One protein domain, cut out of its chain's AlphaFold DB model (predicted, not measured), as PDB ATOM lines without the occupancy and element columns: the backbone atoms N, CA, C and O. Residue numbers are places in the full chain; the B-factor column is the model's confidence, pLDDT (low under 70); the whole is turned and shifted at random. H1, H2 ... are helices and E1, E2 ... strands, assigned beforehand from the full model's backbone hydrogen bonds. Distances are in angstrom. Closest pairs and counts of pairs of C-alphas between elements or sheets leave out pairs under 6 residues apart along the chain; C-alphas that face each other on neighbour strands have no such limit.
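Overview. This is residues 2 to 116 of the 210 residues of the protein "Sulfatase domain-containing protein" of Lachnospiraceae bacterium (UniProt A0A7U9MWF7). A long helix, H1, runs along the longest axis; residues 2 to 35, with no named element, loop round it, and a two-strand ribbon, E1 and E2, runs beside its last part. At the other end of the ribbon, past unnamed stretches, sit two short helices, H2 and H3. The printed part has 115 residues, with three named helices and two named strands in the order H1 E1 H2 H3 E2; the sheet E1 - E2 is antiparallel. The class is mixed, helices and strands, with 49 residues, under half, in named elements. The whole is loose, with a radius of gyration of the C-alphas of 17.3 A, and spans 51 by 36 by 22 A.

Along the chain. Start at Phe 2 and read on to C-alpha 36 at (-33.096, -7.141, -36.345); from there H1, residues 36 to 60, runs 36.2 A. Next find E1, residues 68 to 72, 13.2 A long, then H2, residues 81 to 87, and H3, residues 95 to 101. E2, residues 107 to 111, runs 13.7 A and ends at C-alpha 111, (-1.654, -22.843, -46.286).

Arrangement. The closest C-alphas of H1 and E1 are those of Val 57 and Ile 69, 7.8 A apart. H1 and E2 are only just apart, at 8.1 A. E1 and E2 are antiparallel at 169 degrees; look for N 69 and O 110 at 2.8 A and N 71 and O 108 at 2.9 A, within hydrogen-bond range. H2 and H3 are near each other, with 5 pairs of C-alphas within 10 A. H1 is apart from H2 and H3. In H1, H2 and H3 every O i to N i+4 pair is within hydrogen-bond range.

Size, cuts and confidence. The C-alphas of Asn 32 and Glu 64, the two farthest apart, are 51.7 A apart. The printed part has no cut, and no link is long. Mean pLDDT of the printed part is 93.2, and no printed residue is under 70.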
ATOM      1  N   PHE A   2      -3.344  -9.005 -53.775       95.12
ATOM      2  CA  PHE A   2      -4.188  -8.357 -52.765       95.12
ATOM      3  C   PHE A   2      -5.549  -8.041 -53.384       95.12
ATOM      4  O   PHE A   2      -5.606  -7.338 -54.392       95.12
ATOM      5  N   ASN A   3      -6.612  -8.585 -52.792       96.31
ATOM      6  CA  ASN A   3      -7.980  -8.472 -53.286       96.31
ATOM      7  C   ASN A   3      -8.867  -7.870 -52.198       96.31
ATOM      8  O   ASN A   3      -8.702  -8.183 -51.022       96.31
ATOM      9  N   VAL A   4      -9.828  -7.045 -52.608       96.69
ATOM     10  CA  VAL A   4     -10.834  -6.450 -51.723       96.69
ATOM     11  C   VAL A   4     -12.201  -6.953 -52.172       96.69
ATOM     12  O   VAL A   4     -12.581  -6.760 -53.328       96.69
ATOM     13  N   THR A   5     -12.915  -7.641 -51.285       96.00
ATOM     14  CA  THR A   5     -14.281  -8.114 -51.547       96.00
ATOM     15  C   THR A   5     -15.287  -6.982 -51.308       96.00
ATOM     16  O   THR A   5     -14.977  -5.997 -50.643       96.00
ATOM     17  N   ILE A   6     -16.491  -7.088 -51.882       93.56
ATOM     18  CA  ILE A   6     -17.523  -6.034 -51.780       93.56
ATOM     19  C   ILE A   6     -18.883  -6.541 -51.283       93.56
ATOM     20  O   ILE A   6     -19.707  -5.742 -50.856       93.56
ATOM     21  N   GLN A   7     -19.130  -7.858 -51.316       92.44
ATOM     22  CA  GLN A   7     -20.447  -8.451 -51.039       92.44
ATOM     23  C   GLN A   7     -21.030  -8.020 -49.683       92.44
ATOM     24  O   GLN A   7     -22.220  -7.743 -49.593       92.44
ATOM     25  N   ASN A   8     -20.193  -7.935 -48.644       91.88
ATOM     26  CA  ASN A   8     -20.627  -7.611 -47.278       91.88
ATOM     27  C   ASN A   8     -20.600  -6.112 -46.969       91.88
ATOM     28  O   ASN A   8     -20.657  -5.725 -45.800       91.88
ATOM     29  N   HIS A   9     -20.494  -5.259 -47.986       92.12
ATOM     30  CA  HIS A   9     -20.618  -3.827 -47.783       92.12
ATOM     31  C   HIS A   9     -22.072  -3.469 -47.432       92.12
ATOM     32  O   HIS A   9     -23.010  -3.915 -48.092       92.12
ATOM     33  N   GLY A  10     -22.257  -2.650 -46.391       88.50
ATOM     34  CA  GLY A  10     -23.573  -2.195 -45.929       88.50
ATOM     35  C   GLY A  10     -24.353  -1.386 -46.981       88.50
ATOM     36  O   GLY A  10     -23.806  -0.979 -48.009       88.50
ATOM     37  N   SER A  11     -25.639  -1.099 -46.757       89.00
ATOM     38  CA  SER A  11     -26.345  -0.995 -45.461       89.00
ATOM     39  C   SER A  11     -27.078  -2.244 -44.949       89.00
ATOM     40  O   SER A  11     -27.813  -2.137 -43.979       89.00
ATOM     41  N   TYR A  12     -26.916  -3.418 -45.570       92.00
ATOM     42  CA  TYR A  12     -27.634  -4.656 -45.189       92.00
ATOM     43  C   TYR A  12     -29.163  -4.560 -45.293       92.00
ATOM     44  O   TYR A  12     -29.890  -5.322 -44.662       92.00
ATOM     45  N   GLN A  13     -29.657  -3.646 -46.126       87.31
ATOM     46  CA  GLN A  13     -31.076  -3.487 -46.417       87.31
ATOM     47  C   GLN A  13     -31.494  -4.308 -47.638       87.31
ATOM     48  O   GLN A  13     -30.694  -4.565 -48.537       87.31
ATOM     49  N   GLY A  14     -32.782  -4.639 -47.698       84.25
ATOM     50  CA  GLY A  14     -33.372  -5.403 -48.793       84.25
ATOM     51  C   GLY A  14     -33.333  -6.909 -48.563       84.25
ATOM     52  O   GLY A  14     -33.039  -7.383 -47.466       84.25
ATOM     53  N   ASP A  15     -33.672  -7.646 -49.616       83.69
ATOM     54  CA  ASP A  15     -33.772  -9.099 -49.567       83.69
ATOM     55  C   ASP A  15     -32.399  -9.727 -49.820       83.69
ATOM     56  O   ASP A  15     -31.802  -9.547 -50.886       83.69
ATOM     57  N   VAL A  16     -31.916 -10.498 -48.851       87.00
ATOM     58  CA  VAL A  16     -30.786 -11.416 -49.026       87.00
ATOM     59  C   VAL A  16     -31.303 -12.850 -48.922       87.00
ATOM     60  O   VAL A  16     -32.343 -13.070 -48.296       87.00
ATOM     61  N   PRO A  17     -30.614 -13.844 -49.507       84.75
ATOM     62  CA  PRO A  17     -30.882 -15.239 -49.183       84.75
ATOM     63  C   PRO A  17     -30.750 -15.420 -47.665       84.75
ATOM     64  O   PRO A  17     -29.660 -15.265 -47.118       84.75
ATOM     65  N   ALA A  18     -31.877 -15.636 -46.988       75.62
ATOM     66  CA  ALA A  18     -31.961 -15.673 -45.536       75.62
ATOM     67  C   ALA A  18     -32.317 -17.090 -45.086       75.62
ATOM     68  O   ALA A  18     -33.480 -17.487 -45.115       75.62
ATOM     69  N   ASP A  19     -31.294 -17.831 -44.673       85.50
ATOM     70  CA  ASP A  19     -31.424 -19.177 -44.111       85.50
ATOM     71  C   ASP A  19     -31.259 -19.173 -42.577       85.50
ATOM     72  O   ASP A  19     -31.591 -20.151 -41.904       85.50
ATOM     73  N   ILE A  20     -30.750 -18.072 -42.010       90.38
ATOM     74  CA  ILE A  20     -30.489 -17.889 -40.580       90.38
ATOM     75  C   ILE A  20     -31.429 -16.828 -40.002       90.38
ATOM     76  O   ILE A  20     -31.332 -15.643 -40.332       90.38
ATOM     77  N   ASP A  21     -32.270 -17.249 -39.059       91.19
ATOM     78  CA  ASP A  21     -33.117 -16.358 -38.270       91.19
ATOM     79  C   ASP A  21     -32.470 -15.993 -36.931       91.19
ATOM     80  O   ASP A  21     -32.127 -16.860 -36.119       91.19
ATOM     81  N   ILE A  22     -32.353 -14.692 -36.659       90.50
ATOM     82  CA  ILE A  22     -31.885 -14.202 -35.363       90.50
ATOM     83  C   ILE A  22     -33.088 -14.069 -34.436       90.50
ATOM     84  O   ILE A  22     -33.857 -13.116 -34.491       90.50
ATOM     85  N   VAL A  23     -33.233 -15.038 -33.538       92.31
ATOM     86  CA  VAL A  23     -34.308 -15.035 -32.535       92.31
ATOM     87  C   VAL A  23     -33.985 -14.166 -31.314       92.31
ATOM     88  O   VAL A  23     -34.884 -13.818 -30.546       92.31
ATOM     89  N   ARG A  24     -32.706 -13.827 -31.095       91.19
ATOM     90  CA  ARG A  24     -32.220 -13.070 -29.930       91.19
ATOM     91  C   ARG A  24     -30.801 -12.537 -30.163       91.19
ATOM     92  O   ARG A  24     -29.985 -13.263 -30.726       91.19
ATOM     93  N   ALA A  25     -30.480 -11.360 -29.625       88.94
ATOM     94  CA  ALA A  25     -29.103 -10.896 -29.421       88.94
ATOM     95  C   ALA A  25     -28.882 -10.591 -27.934       88.94
ATOM     96  O   ALA A  25     -29.688  -9.902 -27.310       88.94
ATOM     97  N   GLY A  26     -27.827 -11.150 -27.332       85.94
ATOM     98  CA  GLY A  26     -27.648 -11.092 -25.877       85.94
ATOM     99  C   GLY A  26     -28.870 -11.661 -25.142       85.94
ATOM    100  O   GLY A  26     -29.288 -12.795 -25.401       85.94
ATOM    101  N   ASN A  27     -29.471 -10.869 -24.249       87.94
ATOM    102  CA  ASN A  27     -30.736 -11.217 -23.592       87.94
ATOM    103  C   ASN A  27     -31.979 -10.624 -24.269       87.94
ATOM    104  O   ASN A  27     -33.090 -10.929 -23.837       87.94
ATOM    105  N   THR A  28     -31.819  -9.844 -25.337       91.00
ATOM    106  CA  THR A  28     -32.912  -9.137 -26.011       91.00
ATOM    107  C   THR A  28     -33.519 -10.001 -27.115       91.00
ATOM    108  O   THR A  28     -32.815 -10.327 -28.076       91.00
ATOM    109  N   PRO A  29     -34.807 -10.396 -27.018       93.06
ATOM    110  CA  PRO A  29     -35.507 -11.084 -28.104       93.06
ATOM    111  C   PRO A  29     -35.430 -10.282 -29.406       93.06
ATOM    112  O   PRO A  29     -35.574  -9.062 -29.372       93.06
ATOM    113  N   GLY A  30     -35.237 -10.955 -30.541       90.25
ATOM    114  CA  GLY A  30     -35.051 -10.296 -31.840       90.25
ATOM    115  C   GLY A  30     -36.222  -9.385 -32.226       90.25
ATOM    116  O   GLY A  30     -36.012  -8.293 -32.737       90.25
ATOM    117  N   GLU A  31     -37.448  -9.769 -31.866       89.44
ATOM    118  CA  GLU A  31     -38.672  -8.965 -32.044       89.44
ATOM    119  C   GLU A  31     -38.669  -7.612 -31.307       89.44
ATOM    120  O   GLU A  31     -39.448  -6.727 -31.653       89.44
ATOM    121  N   ASN A  32     -37.796  -7.444 -30.308       90.06
ATOM    122  CA  ASN A  32     -37.630  -6.207 -29.542       90.06
ATOM    123  C   ASN A  32     -36.424  -5.375 -30.011       90.06
ATOM    124  O   ASN A  32     -36.120  -4.357 -29.392       90.06
ATOM    125  N   MET A  33     -35.715  -5.799 -31.061       87.94
ATOM    126  CA  MET A  33     -34.580  -5.066 -31.622       87.94
ATOM    127  C   MET A  33     -35.026  -4.215 -32.815       87.94
ATOM    128  O   MET A  33     -35.726  -4.706 -33.698       87.94
ATOM    129  N   GLY A  34     -34.582  -2.953 -32.865       84.00
ATOM    130  CA  GLY A  34     -34.886  -2.044 -33.979       84.00
ATOM    131  C   GLY A  34     -34.298  -2.510 -35.315       84.00
ATOM    132  O   GLY A  34     -34.992  -2.486 -36.329       84.00
ATOM    133  N   ASP A  35     -33.070  -3.034 -35.282       86.25
ATOM    134  CA  ASP A  35     -32.284  -3.366 -36.481       86.25
ATOM    135  C   ASP A  35     -32.190  -4.880 -36.742       86.25
ATOM    136  O   ASP A  35     -31.240  -5.365 -37.358       86.25
ATOM    137  N   ILE A  36     -33.162  -5.670 -36.264       90.44
ATOM    138  CA  ILE A  36     -33.096  -7.141 -36.345       90.44
ATOM    139  C   ILE A  36     -32.933  -7.656 -37.780       90.44
ATOM    140  O   ILE A  36     -32.178  -8.597 -38.011       90.44
ATOM    141  N   THR A  37     -33.587  -7.009 -38.747       90.12
ATOM    142  CA  THR A  37     -33.496  -7.379 -40.163       90.12
ATOM    143  C   THR A  37     -32.105  -7.104 -40.731       90.12
ATOM    144  O   THR A  37     -31.560  -7.960 -41.419       90.12
ATOM    145  N   GLU A  38     -31.496  -5.956 -40.421       92.25
ATOM    146  CA  GLU A  38     -30.140  -5.635 -40.886       92.25
ATOM    147  C   GLU A  38     -29.106  -6.577 -40.249       92.25
ATOM    148  O   GLU A  38     -28.204  -7.065 -40.933       92.25
ATOM    149  N   LEU A  39     -29.287  -6.923 -38.970       92.31
ATOM    150  CA  LEU A  39     -28.472  -7.924 -38.283       92.31
ATOM    151  C   LEU A  39     -28.624  -9.319 -38.907       92.31
ATOM    152  O   LEU A  39     -27.621  -9.974 -39.184       92.31
ATOM    153  N   GLN A  40     -29.856  -9.776 -39.153       93.50
ATOM    154  CA  GLN A  40     -30.121 -11.040 -39.852       93.50
ATOM    155  C   GLN A  40     -29.453 -11.054 -41.222       93.50
ATOM    156  O   GLN A  40     -28.773 -12.022 -41.565       93.50
ATOM    157  N   ASN A  41     -29.597  -9.975 -41.987       94.56
ATOM    158  CA  ASN A  41     -29.005  -9.867 -43.308       94.56
ATOM    159  C   ASN A  41     -27.478  -9.932 -43.243       94.56
ATOM    160  O   ASN A  41     -26.870 -10.695 -43.991       94.56
ATOM    161  N   TYR A  42     -26.855  -9.207 -42.312       94.44
ATOM    162  CA  TYR A  42     -25.413  -9.270 -42.084       94.44
ATOM    163  C   TYR A  42     -24.938 -10.697 -41.763       94.44
ATOM    164  O   TYR A  42     -23.987 -11.176 -42.378       94.44
ATOM    165  N   ILE A  43     -25.619 -11.412 -40.861       94.56
ATOM    166  CA  ILE A  43     -25.249 -12.787 -40.485       94.56
ATOM    167  C   ILE A  43     -25.416 -13.771 -41.654       94.56
ATOM    168  O   ILE A  43     -24.557 -14.628 -41.865       94.56
ATOM    169  N   ASN A  44     -26.475 -13.640 -42.451       95.50
ATOM    170  CA  ASN A  44     -26.655 -14.474 -43.642       95.50
ATOM    171  C   ASN A  44     -25.594 -14.186 -44.713       95.50
ATOM    172  O   ASN A  44     -25.028 -15.107 -45.297       95.50
ATOM    173  N   LEU A  45     -25.243 -12.917 -44.925       95.94
ATOM    174  CA  LEU A  45     -24.166 -12.528 -45.838       95.94
ATOM    175  C   LEU A  45     -22.792 -13.037 -45.370       95.94
ATOM    176  O   LEU A  45     -21.981 -13.455 -46.204       95.94
ATOM    177  N   LEU A  46     -22.547 -13.073 -44.053       95.44
ATOM    178  CA  LEU A  46     -21.374 -13.737 -43.480       95.44
ATOM    179  C   LEU A  46     -21.354 -15.233 -43.807       95.44
ATOM    180  O   LEU A  46     -20.299 -15.729 -44.191       95.44
ATOM    181  N   LYS A  47     -22.491 -15.938 -43.730       95.94
ATOM    182  CA  LYS A  47     -22.568 -17.357 -44.118       95.94
ATOM    183  C   LYS A  47     -22.235 -17.565 -45.596       95.94
ATOM    184  O   LYS A  47     -21.458 -18.457 -45.915       95.94
ATOM    185  N   ILE A  48     -22.755 -16.712 -46.479       95.75
ATOM    186  CA  ILE A  48     -22.434 -16.762 -47.916       95.75
ATOM    187  C   ILE A  48     -20.932 -16.524 -48.146       95.75
ATOM    188  O   ILE A  48     -20.314 -17.182 -48.978       95.75
ATOM    189  N   THR A  49     -20.325 -15.602 -47.390       96.00
ATOM    190  CA  THR A  49     -18.874 -15.356 -47.449       96.00
ATOM    191  C   THR A  49     -18.066 -16.550 -46.949       96.00
ATOM    192  O   THR A  49     -17.034 -16.860 -47.533       96.00
ATOM    193  N   ASP A  50     -18.530 -17.211 -45.891       96.62
ATOM    194  CA  ASP A  50     -17.925 -18.424 -45.341       96.62
ATOM    195  C   ASP A  50     -17.955 -19.578 -46.360       96.62
ATOM    196  O   ASP A  50     -16.908 -20.155 -46.640       96.62
ATOM    197  N   ASP A  51     -19.094 -19.821 -47.024       96.88
ATOM    198  CA  ASP A  51     -19.202 -20.817 -48.110       96.88
ATOM    199  C   ASP A  51     -18.279 -20.485 -49.294       96.88
ATOM    200  O   ASP A  51     -17.583 -21.350 -49.830       96.88
ATOM    201  N   ALA A  52     -18.234 -19.213 -49.704       97.12
ATOM    202  CA  ALA A  52     -17.350 -18.775 -50.782       97.12
ATOM    203  C   ALA A  52     -15.865 -18.913 -50.403       97.12
ATOM    204  O   ALA A  52     -15.028 -19.227 -51.253       97.12
ATOM    205  N   PHE A  53     -15.521 -18.683 -49.133       97.88
ATOM    206  CA  PHE A  53     -14.165 -18.883 -48.639       97.88
ATOM    207  C   PHE A  53     -13.802 -20.369 -48.579       97.88
ATOM    208  O   PHE A  53     -12.691 -20.715 -48.977       97.88
ATOM    209  N   GLU A  54     -14.730 -21.248 -48.181       98.19
ATOM    210  CA  GLU A  54     -14.558 -22.705 -48.253       98.19
ATOM    211  C   GLU A  54     -14.258 -23.159 -49.688       98.19
ATOM    212  O   GLU A  54     -13.287 -23.888 -49.907       98.19
ATOM    213  N   GLU A  55     -15.033 -22.701 -50.677       98.38
ATOM    214  CA  GLU A  55     -14.786 -23.010 -52.092       98.38
ATOM    215  C   GLU A  55     -13.388 -22.536 -52.523       98.38
ATOM    216  O   GLU A  55     -12.630 -23.281 -53.155       98.38
ATOM    217  N   PHE A  56     -13.017 -21.316 -52.128       98.00
ATOM    218  CA  PHE A  56     -11.730 -20.711 -52.455       98.00
ATOM    219  C   PHE A  56     -10.545 -21.496 -51.877       98.00
ATOM    220  O   PHE A  56      -9.614 -21.832 -52.614       98.00
ATOM    221  N   VAL A  57     -10.566 -21.835 -50.584       98.25
ATOM    222  CA  VAL A  57      -9.481 -22.617 -49.967       98.25
ATOM    223  C   VAL A  57      -9.480 -24.065 -50.457       98.25
ATOM    224  O   VAL A  57      -8.409 -24.629 -50.671       98.25
ATOM    225  N   SER A  58     -10.650 -24.652 -50.738       98.50
ATOM    226  CA  SER A  58     -10.768 -26.004 -51.306       98.50
ATOM    227  C   SER A  58     -10.138 -26.101 -52.692       98.50
ATOM    228  O   SER A  58      -9.491 -27.099 -53.013       98.50
ATOM    229  N   TYR A  59     -10.275 -25.060 -53.517       98.56
ATOM    230  CA  TYR A  59      -9.573 -24.984 -54.793       98.56
ATOM    231  C   TYR A  59      -8.051 -25.017 -54.589       98.56
ATOM    232  O   TYR A  59      -7.372 -25.881 -55.149       98.56
ATOM    233  N   PHE A  60      -7.513 -24.130 -53.745       98.44
ATOM    234  CA  PHE A  60      -6.067 -24.036 -53.516       98.44
ATOM    235  C   PHE A  60      -5.475 -25.232 -52.768       98.44
ATOM    236  O   PHE A  60      -4.296 -25.532 -52.947       98.44
ATOM    237  N   ALA A  61      -6.285 -25.969 -52.008       98.31
ATOM    238  CA  ALA A  61      -5.868 -27.215 -51.370       98.31
ATOM    239  C   ALA A  61      -5.447 -28.290 -52.390       98.31
ATOM    240  O   ALA A  61      -4.701 -29.201 -52.048       98.31
ATOM    241  N   ASN A  62      -5.907 -28.182 -53.642       98.06
ATOM    242  CA  ASN A  62      -5.587 -29.108 -54.728       98.06
ATOM    243  C   ASN A  62      -4.524 -28.565 -55.705       98.06
ATOM    244  O   ASN A  62      -4.227 -29.211 -56.710       98.06
ATOM    245  N   VAL A  63      -3.972 -27.375 -55.451       98.31
ATOM    246  CA  VAL A  63      -2.910 -26.772 -56.269       98.31
ATOM    247  C   VAL A  63      -1.549 -27.265 -55.773       98.31
ATOM    248  O   VAL A  63      -1.285 -27.221 -54.579       98.31
ATOM    249  N   GLU A  64      -0.680 -27.726 -56.681       97.44
ATOM    250  CA  GLU A  64       0.659 -28.243 -56.326       97.44
ATOM    251  C   GLU A  64       1.634 -27.148 -55.861       97.44
ATOM    252  O   GLU A  64       2.546 -27.416 -55.081       97.44
ATOM    253  N   GLU A  65       1.474 -25.919 -56.356       97.75
ATOM    254  CA  GLU A  65       2.304 -24.784 -55.947       97.75
ATOM    255  C   GLU A  65       2.002 -24.397 -54.486       97.75
ATOM    256  O   GLU A  65       0.825 -24.311 -54.126       97.75
ATOM    257  N   PRO A  66       3.017 -24.142 -53.636       97.06
ATOM    258  CA  PRO A  66       2.799 -23.671 -52.271       97.06
ATOM    259  C   PRO A  66       2.055 -22.332 -52.230       97.06
ATOM    260  O   PRO A  66       2.472 -21.350 -52.844       97.06
ATOM    261  N   VAL A  67       0.969 -22.279 -51.463       97.94
ATOM    262  CA  VAL A  67       0.094 -21.113 -51.335       97.94
ATOM    263  C   VAL A  67      -0.173 -20.828 -49.865       97.94
ATOM    264  O   VAL A  67      -0.555 -21.719 -49.110       97.94
ATOM    265  N   ILE A  68      -0.035 -19.555 -49.487       98.19
ATOM    266  CA  ILE A  68      -0.555 -18.998 -48.236       98.19
ATOM    267  C   ILE A  68      -1.702 -18.047 -48.577       98.19
ATOM    268  O   ILE A  68      -1.551 -17.146 -49.406       98.19
ATOM    269  N   ILE A  69      -2.836 -18.225 -47.908       98.31
ATOM    270  CA  ILE A  69      -4.009 -17.357 -47.988       98.31
ATOM    271  C   ILE A  69      -4.163 -16.640 -46.654       98.31
ATOM    272  O   ILE A  69      -4.220 -17.270 -45.604       98.31
ATOM    273  N   CYS A  70      -4.272 -15.316 -46.714       98.00
ATOM    274  CA  CYS A  70      -4.629 -14.483 -45.577       98.00
ATOM    275  C   CYS A  70      -5.956 -13.786 -45.868       98.00
ATOM    276  O   CYS A  70      -6.028 -12.966 -46.784       98.00
ATOM    277  N   MET A  71      -6.983 -14.080 -45.077       98.00
ATOM    278  CA  MET A  71      -8.260 -13.373 -45.108       98.00
ATOM    279  C   MET A  71      -8.419 -12.606 -43.802       98.00
ATOM    280  O   MET A  71      -8.204 -13.169 -42.737       98.00
ATOM    281  N   PHE A  72      -8.768 -11.326 -43.863       97.50
ATOM    282  CA  PHE A  72      -8.989 -10.501 -42.678       97.50
ATOM    283  C   PHE A  72     -10.098  -9.486 -42.942       97.50
ATOM    284  O   PHE A  72     -10.280  -9.050 -44.080       97.50
ATOM    285  N   GLY A  73     -10.851  -9.132 -41.901       97.00
ATOM    286  CA  GLY A  73     -11.824  -8.045 -41.980       97.00
ATOM    287  C   GLY A  73     -11.131  -6.682 -42.014       97.00
ATOM    288  O   GLY A  73     -10.108  -6.483 -41.365       97.00
ATOM    289  N   ASP A  74     -11.688  -5.729 -42.749       95.81
ATOM    290  CA  ASP A  74     -11.225  -4.341 -42.767       95.81
ATOM    291  C   ASP A  74     -11.826  -3.530 -41.608       95.81
ATOM    292  O   ASP A  74     -11.113  -2.773 -40.943       95.81
ATOM    293  N   HIS A  75     -13.117  -3.726 -41.323       95.19
ATOM    294  CA  HIS A  75     -13.804  -3.191 -40.150       95.19
ATOM    295  C   HIS A  75     -15.102  -3.956 -39.827       95.19
ATOM    296  O   HIS A  75     -15.677  -4.642 -40.669       95.19
ATOM    297  N   GLN A  76     -15.602  -3.815 -38.594       92.50
ATOM    298  CA  GLN A  76     -16.967  -4.242 -38.259       92.50
ATOM    299  C   GLN A  76     -18.000  -3.307 -38.911       92.50
ATOM    300  O   GLN A  76     -17.696  -2.128 -39.137       92.50
ATOM    301  N   PRO A  77     -19.236  -3.771 -39.158       91.75
ATOM    302  CA  PRO A  77     -20.360  -2.874 -39.393       91.75
ATOM    303  C   PRO A  77     -20.500  -1.839 -38.274       91.75
ATOM    304  O   PRO A  77     -20.230  -2.124 -37.103       91.75
ATOM    305  N   VAL A  78     -20.941  -0.637 -38.636       87.75
ATOM    306  CA  VAL A  78     -21.271   0.397 -37.654       87.75
ATOM    307  C   VAL A  78     -22.716   0.192 -37.225       87.75
ATOM    308  O   VAL A  78     -23.621   0.392 -38.030       87.75
ATOM    309  N   TRP A  79     -22.908  -0.181 -35.964       90.38
ATOM    310  CA  TRP A  79     -24.221  -0.295 -35.332       90.38
ATOM    311  C   TRP A  79     -24.507   0.923 -34.448       90.38
ATOM    312  O   TRP A  79     -23.602   1.708 -34.139       90.38
ATOM    313  N   ASP A  80     -25.759   1.089 -34.030       90.12
ATOM    314  CA  ASP A  80     -26.119   2.105 -33.048       90.12
ATOM    315  C   ASP A  80     -25.656   1.734 -31.620       90.12
ATOM    316  O   ASP A  80     -25.190   0.626 -31.337       90.12
ATOM    317  N   GLU A  81     -25.714   2.699 -30.696       90.56
ATOM    318  CA  GLU A  81     -25.307   2.447 -29.307       90.56
ATOM    319  C   GLU A  81     -26.253   1.479 -28.583       90.56
ATOM    320  O   GLU A  81     -25.800   0.773 -27.683       90.56
ATOM    321  N   ASP A  82     -27.525   1.389 -28.979       90.69
ATOM    322  CA  ASP A  82     -28.482   0.464 -28.365       90.69
ATOM    323  C   ASP A  82     -28.107  -0.992 -28.668       90.69
ATOM    324  O   ASP A  82     -28.084  -1.826 -27.758       90.69
ATOM    325  N   PHE A  83     -27.689  -1.293 -29.899       91.25
ATOM    326  CA  PHE A  83     -27.125  -2.584 -30.272       91.25
ATOM    327  C   PHE A  83     -25.886  -2.918 -29.437       91.25
ATOM    328  O   PHE A  83     -25.796  -4.004 -28.860       91.25
ATOM    329  N   TYR A  84     -24.933  -1.988 -29.313       92.06
ATOM    330  CA  TYR A  84     -23.739  -2.231 -28.498       92.06
ATOM    331  C   TYR A  84     -24.071  -2.419 -27.011       92.06
ATOM    332  O   TYR A  84     -23.451  -3.260 -26.357       92.06
ATOM    333  N   ASN A  85     -25.061  -1.697 -26.482       91.75
ATOM    334  CA  ASN A  85     -25.541  -1.874 -25.113       91.75
ATOM    335  C   ASN A  85     -26.120  -3.279 -24.899       91.75
ATOM    336  O   ASN A  85     -25.804  -3.910 -23.893       91.75
ATOM    337  N   ILE A  86     -26.895  -3.795 -25.861       92.19
ATOM    338  CA  ILE A  86     -27.402  -5.175 -25.844       92.19
ATOM    339  C   ILE A  86     -26.239  -6.178 -25.871       92.19
ATOM    340  O   ILE A  86     -26.209  -7.118 -25.076       92.19
ATOM    341  N   MET A  87     -25.257  -5.982 -26.757       90.81
ATOM    342  CA  MET A  87     -24.134  -6.914 -26.917       90.81
ATOM    343  C   MET A  87     -23.183  -6.939 -25.714       90.81
ATOM    344  O   MET A  87     -22.592  -7.981 -25.419       90.81
ATOM    345  N   PHE A  88     -23.027  -5.816 -25.011       93.00
ATOM    346  CA  PHE A  88     -22.169  -5.703 -23.828       93.00
ATOM    347  C   PHE A  88     -22.922  -5.833 -22.500       93.00
ATOM    348  O   PHE A  88     -22.309  -5.686 -21.440       93.00
ATOM    349  N   GLU A  89     -24.221  -6.131 -22.533       91.56
ATOM    350  CA  GLU A  89     -25.032  -6.299 -21.331       91.56
ATOM    351  C   GLU A  89     -24.437  -7.379 -20.408       91.56
ATOM    352  O   GLU A  89     -24.082  -8.478 -20.837       91.56
ATOM    353  N   GLY A  90     -24.313  -7.055 -19.117       89.94
ATOM    354  CA  GLY A  90     -23.784  -7.970 -18.099       89.94
ATOM    355  C   GLY A  90     -22.267  -8.180 -18.140       89.94
ATOM    356  O   GLY A  90     -21.754  -8.993 -17.373       89.94
ATOM    357  N   GLN A  91     -21.543  -7.464 -19.004       92.75
ATOM    358  CA  GLN A  91     -20.085  -7.517 -19.062       92.75
ATOM    359  C   GLN A  91     -19.467  -6.366 -18.257       92.75
ATOM    360  O   GLN A  91     -19.737  -5.190 -18.514       92.75
ATOM    361  N   GLU A  92     -18.587  -6.708 -17.316       94.25
ATOM    362  CA  GLU A  92     -17.803  -5.756 -16.517       94.25
ATOM    363  C   GLU A  92     -16.651  -5.184 -17.354       94.25
ATOM    364  O   GLU A  92     -15.489  -5.549 -17.190       94.25
ATOM    365  N   LEU A  93     -16.998  -4.324 -18.311       92.75
ATOM    366  CA  LEU A  93     -16.056  -3.645 -19.194       92.75
ATOM    367  C   LEU A  93     -15.960  -2.169 -18.828       92.75
ATOM    368  O   LEU A  93     -16.966  -1.489 -18.616       92.75
ATOM    369  N   THR A  94     -14.744  -1.646 -18.830       92.56
ATOM    370  CA  THR A  94     -14.489  -0.210 -18.901       92.56
ATOM    371  C   THR A  94     -14.953   0.339 -20.251       92.56
ATOM    372  O   THR A  94     -15.033  -0.374 -21.255       92.56
ATOM    373  N   ASP A  95     -15.199   1.646 -20.323       90.31
ATOM    374  CA  ASP A  95     -15.583   2.292 -21.588       90.31
ATOM    375  C   ASP A  95     -14.497   2.155 -22.660       90.31
ATOM    376  O   ASP A  95     -14.783   2.095 -23.855       90.31
ATOM    377  N   ARG A  96     -13.239   2.036 -22.229       89.00
ATOM    378  CA  ARG A  96     -12.100   1.806 -23.111       89.00
ATOM    379  C   ARG A  96     -12.132   0.414 -23.735       89.00
ATOM    380  O   ARG A  96     -11.926   0.293 -24.939       89.00
ATOM    381  N   GLU A  97     -12.421  -0.614 -22.942       93.12
ATOM    382  CA  GLU A  97     -12.573  -1.985 -23.437       93.12
ATOM    383  C   GLU A  97     -13.785  -2.103 -24.359       93.12
ATOM    384  O   GLU A  97     -13.669  -2.682 -25.439       93.12
ATOM    385  N   ARG A  98     -14.923  -1.492 -23.989       92.69
ATOM    386  CA  ARG A  98     -16.103  -1.411 -24.863       92.69
ATOM    387  C   ARG A  98     -15.752  -0.780 -26.204       92.69
ATOM    388  O   ARG A  98     -16.076  -1.347 -27.240       92.69
ATOM    389  N   ASN A  99     -15.058   0.359 -26.192       90.75
ATOM    390  CA  ASN A  99     -14.636   1.039 -27.412       90.75
ATOM    391  C   ASN A  99     -13.692   0.164 -28.247       90.75
ATOM    392  O   ASN A  99     -13.912   0.031 -29.443       90.75
ATOM    393  N   LEU A 100     -12.685  -0.476 -27.639       92.81
ATOM    394  CA  LEU A 100     -11.736  -1.331 -28.360       92.81
ATOM    395  C   LEU A 100     -12.428  -2.511 -29.058       92.81
ATOM    396  O   LEU A 100     -12.134  -2.791 -30.219       92.81
ATOM    397  N   ARG A 101     -13.401  -3.152 -28.396       92.88
ATOM    398  CA  ARG A 101     -14.154  -4.293 -28.948       92.88
ATOM    399  C   ARG A 101     -14.962  -3.962 -30.204       92.88
ATOM    400  O   ARG A 101     -15.195  -4.862 -31.005       92.88
ATOM    401  N   LYS A 102     -15.336  -2.695 -30.422       93.19
ATOM    402  CA  LYS A 102     -16.004  -2.236 -31.659       93.19
ATOM    403  C   LYS A 102     -15.078  -2.258 -32.892       93.19
ATOM    404  O   LYS A 102     -15.550  -2.105 -34.011       93.19
ATOM    405  N   TYR A 103     -13.765  -2.424 -32.704       93.69
ATOM    406  CA  TYR A 103     -12.750  -2.386 -33.772       93.69
ATOM    407  C   TYR A 103     -11.998  -3.707 -33.947       93.69
ATOM    408  O   TYR A 103     -10.945  -3.739 -34.578       93.69
ATOM    409  N   MET A 104     -12.522  -4.789 -33.378       94.62
ATOM    410  CA  MET A 104     -11.943  -6.120 -33.507       94.62
ATOM    411  C   MET A 104     -12.496  -6.810 -34.755       94.62
ATOM    412  O   MET A 104     -13.702  -6.838 -34.966       94.62
ATOM    413  N   VAL A 105     -11.637  -7.378 -35.589       96.19
ATOM    414  CA  VAL A 105     -12.043  -8.089 -36.807       96.19
ATOM    415  C   VAL A 105     -11.311  -9.424 -36.876       96.19
ATOM    416  O   VAL A 105     -10.170  -9.501 -36.416       96.19
ATOM    417  N   PRO A 106     -11.942 -10.481 -37.412       96.44
ATOM    418  CA  PRO A 106     -11.286 -11.769 -37.541       96.44
ATOM    419  C   PRO A 106     -10.217 -11.722 -38.635       96.44
ATOM    420  O   PRO A 106     -10.327 -10.969 -39.609       96.44
ATOM    421  N   TYR A 107      -9.221 -12.587 -38.496       97.56
ATOM    422  CA  TYR A 107      -8.310 -12.946 -39.571       97.56
ATOM    423  C   TYR A 107      -8.037 -14.451 -39.545       97.56
ATOM    424  O   TYR A 107      -8.124 -15.095 -38.502       97.56
ATOM    425  N   VAL A 108      -7.710 -15.003 -40.708       96.75
ATOM    426  CA  VAL A 108      -7.317 -16.395 -40.910       96.75
ATOM    427  C   VAL A 108      -6.098 -16.405 -41.816       96.75
ATOM    428  O   VAL A 108      -6.099 -15.770 -42.873       96.75
ATOM    429  N   ILE A 109      -5.071 -17.145 -41.405       97.88
ATOM    430  CA  ILE A 109      -3.919 -17.482 -42.238       97.88
ATOM    431  C   ILE A 109      -3.973 -18.989 -42.462       97.88
ATOM    432  O   ILE A 109      -4.051 -19.760 -41.507       97.88
ATOM    433  N   TRP A 110      -3.961 -19.401 -43.722       98.00
ATOM    434  CA  TRP A 110      -4.090 -20.789 -44.149       98.00
ATOM    435  C   TRP A 110      -3.030 -21.109 -45.203       98.00
ATOM    436  O   TRP A 110      -2.657 -20.229 -45.979       98.00
ATOM    437  N   ALA A 111      -2.556 -22.352 -45.249       98.19
ATOM    438  CA  ALA A 111      -1.654 -22.843 -46.286       98.19
ATOM    439  C   ALA A 111      -2.148 -24.174 -46.859       98.19
ATOM    440  O   ALA A 111      -2.770 -24.961 -46.147       98.19
ATOM    441  N   ASN A 112      -1.815 -24.448 -48.123       98.19
ATOM    442  CA  ASN A 112      -2.109 -25.731 -48.778       98.19
ATOM    443  C   ASN A 112      -1.051 -26.823 -48.509       98.19
ATOM    444  O   ASN A 112      -1.020 -27.839 -49.200       98.19
ATOM    445  N   TYR A 113      -0.183 -26.622 -47.519       96.94
ATOM    446  CA  TYR A 113       0.852 -27.562 -47.097       96.94
ATOM    447  C   TYR A 113       0.934 -27.613 -45.570       96.94
ATOM    448  O   TYR A 113       0.430 -26.727 -44.876       96.94
ATOM    449  N   ASP A 114       1.581 -28.653 -45.045       95.50
ATOM    450  CA  ASP A 114       1.766 -28.813 -43.606       95.50
ATOM    451  C   ASP A 114       2.623 -27.675 -43.043       95.50
ATOM    452  O   ASP A 114       3.779 -27.479 -43.423       95.50
ATOM    453  N   VAL A 115       2.052 -26.939 -42.094       94.94
ATOM    454  CA  VAL A 115       2.701 -25.818 -41.415       94.94
ATOM    455  C   VAL A 115       2.705 -26.042 -39.912       94.94
ATOM    456  O   VAL A 115       1.833 -26.707 -39.353       94.94
ATOM    457  N   GLN A 116       3.708 -25.483 -39.243       93.06
ATOM    458  CA  GLN A 116       3.805 -25.441 -37.785       93.06
ATOM    459  C   GLN A 116       4.017 -23.985 -37.374       93.06
ATOM    460  O   GLN A 116       5.132 -23.558 -37.078       93.06
TER     461      GLN A 116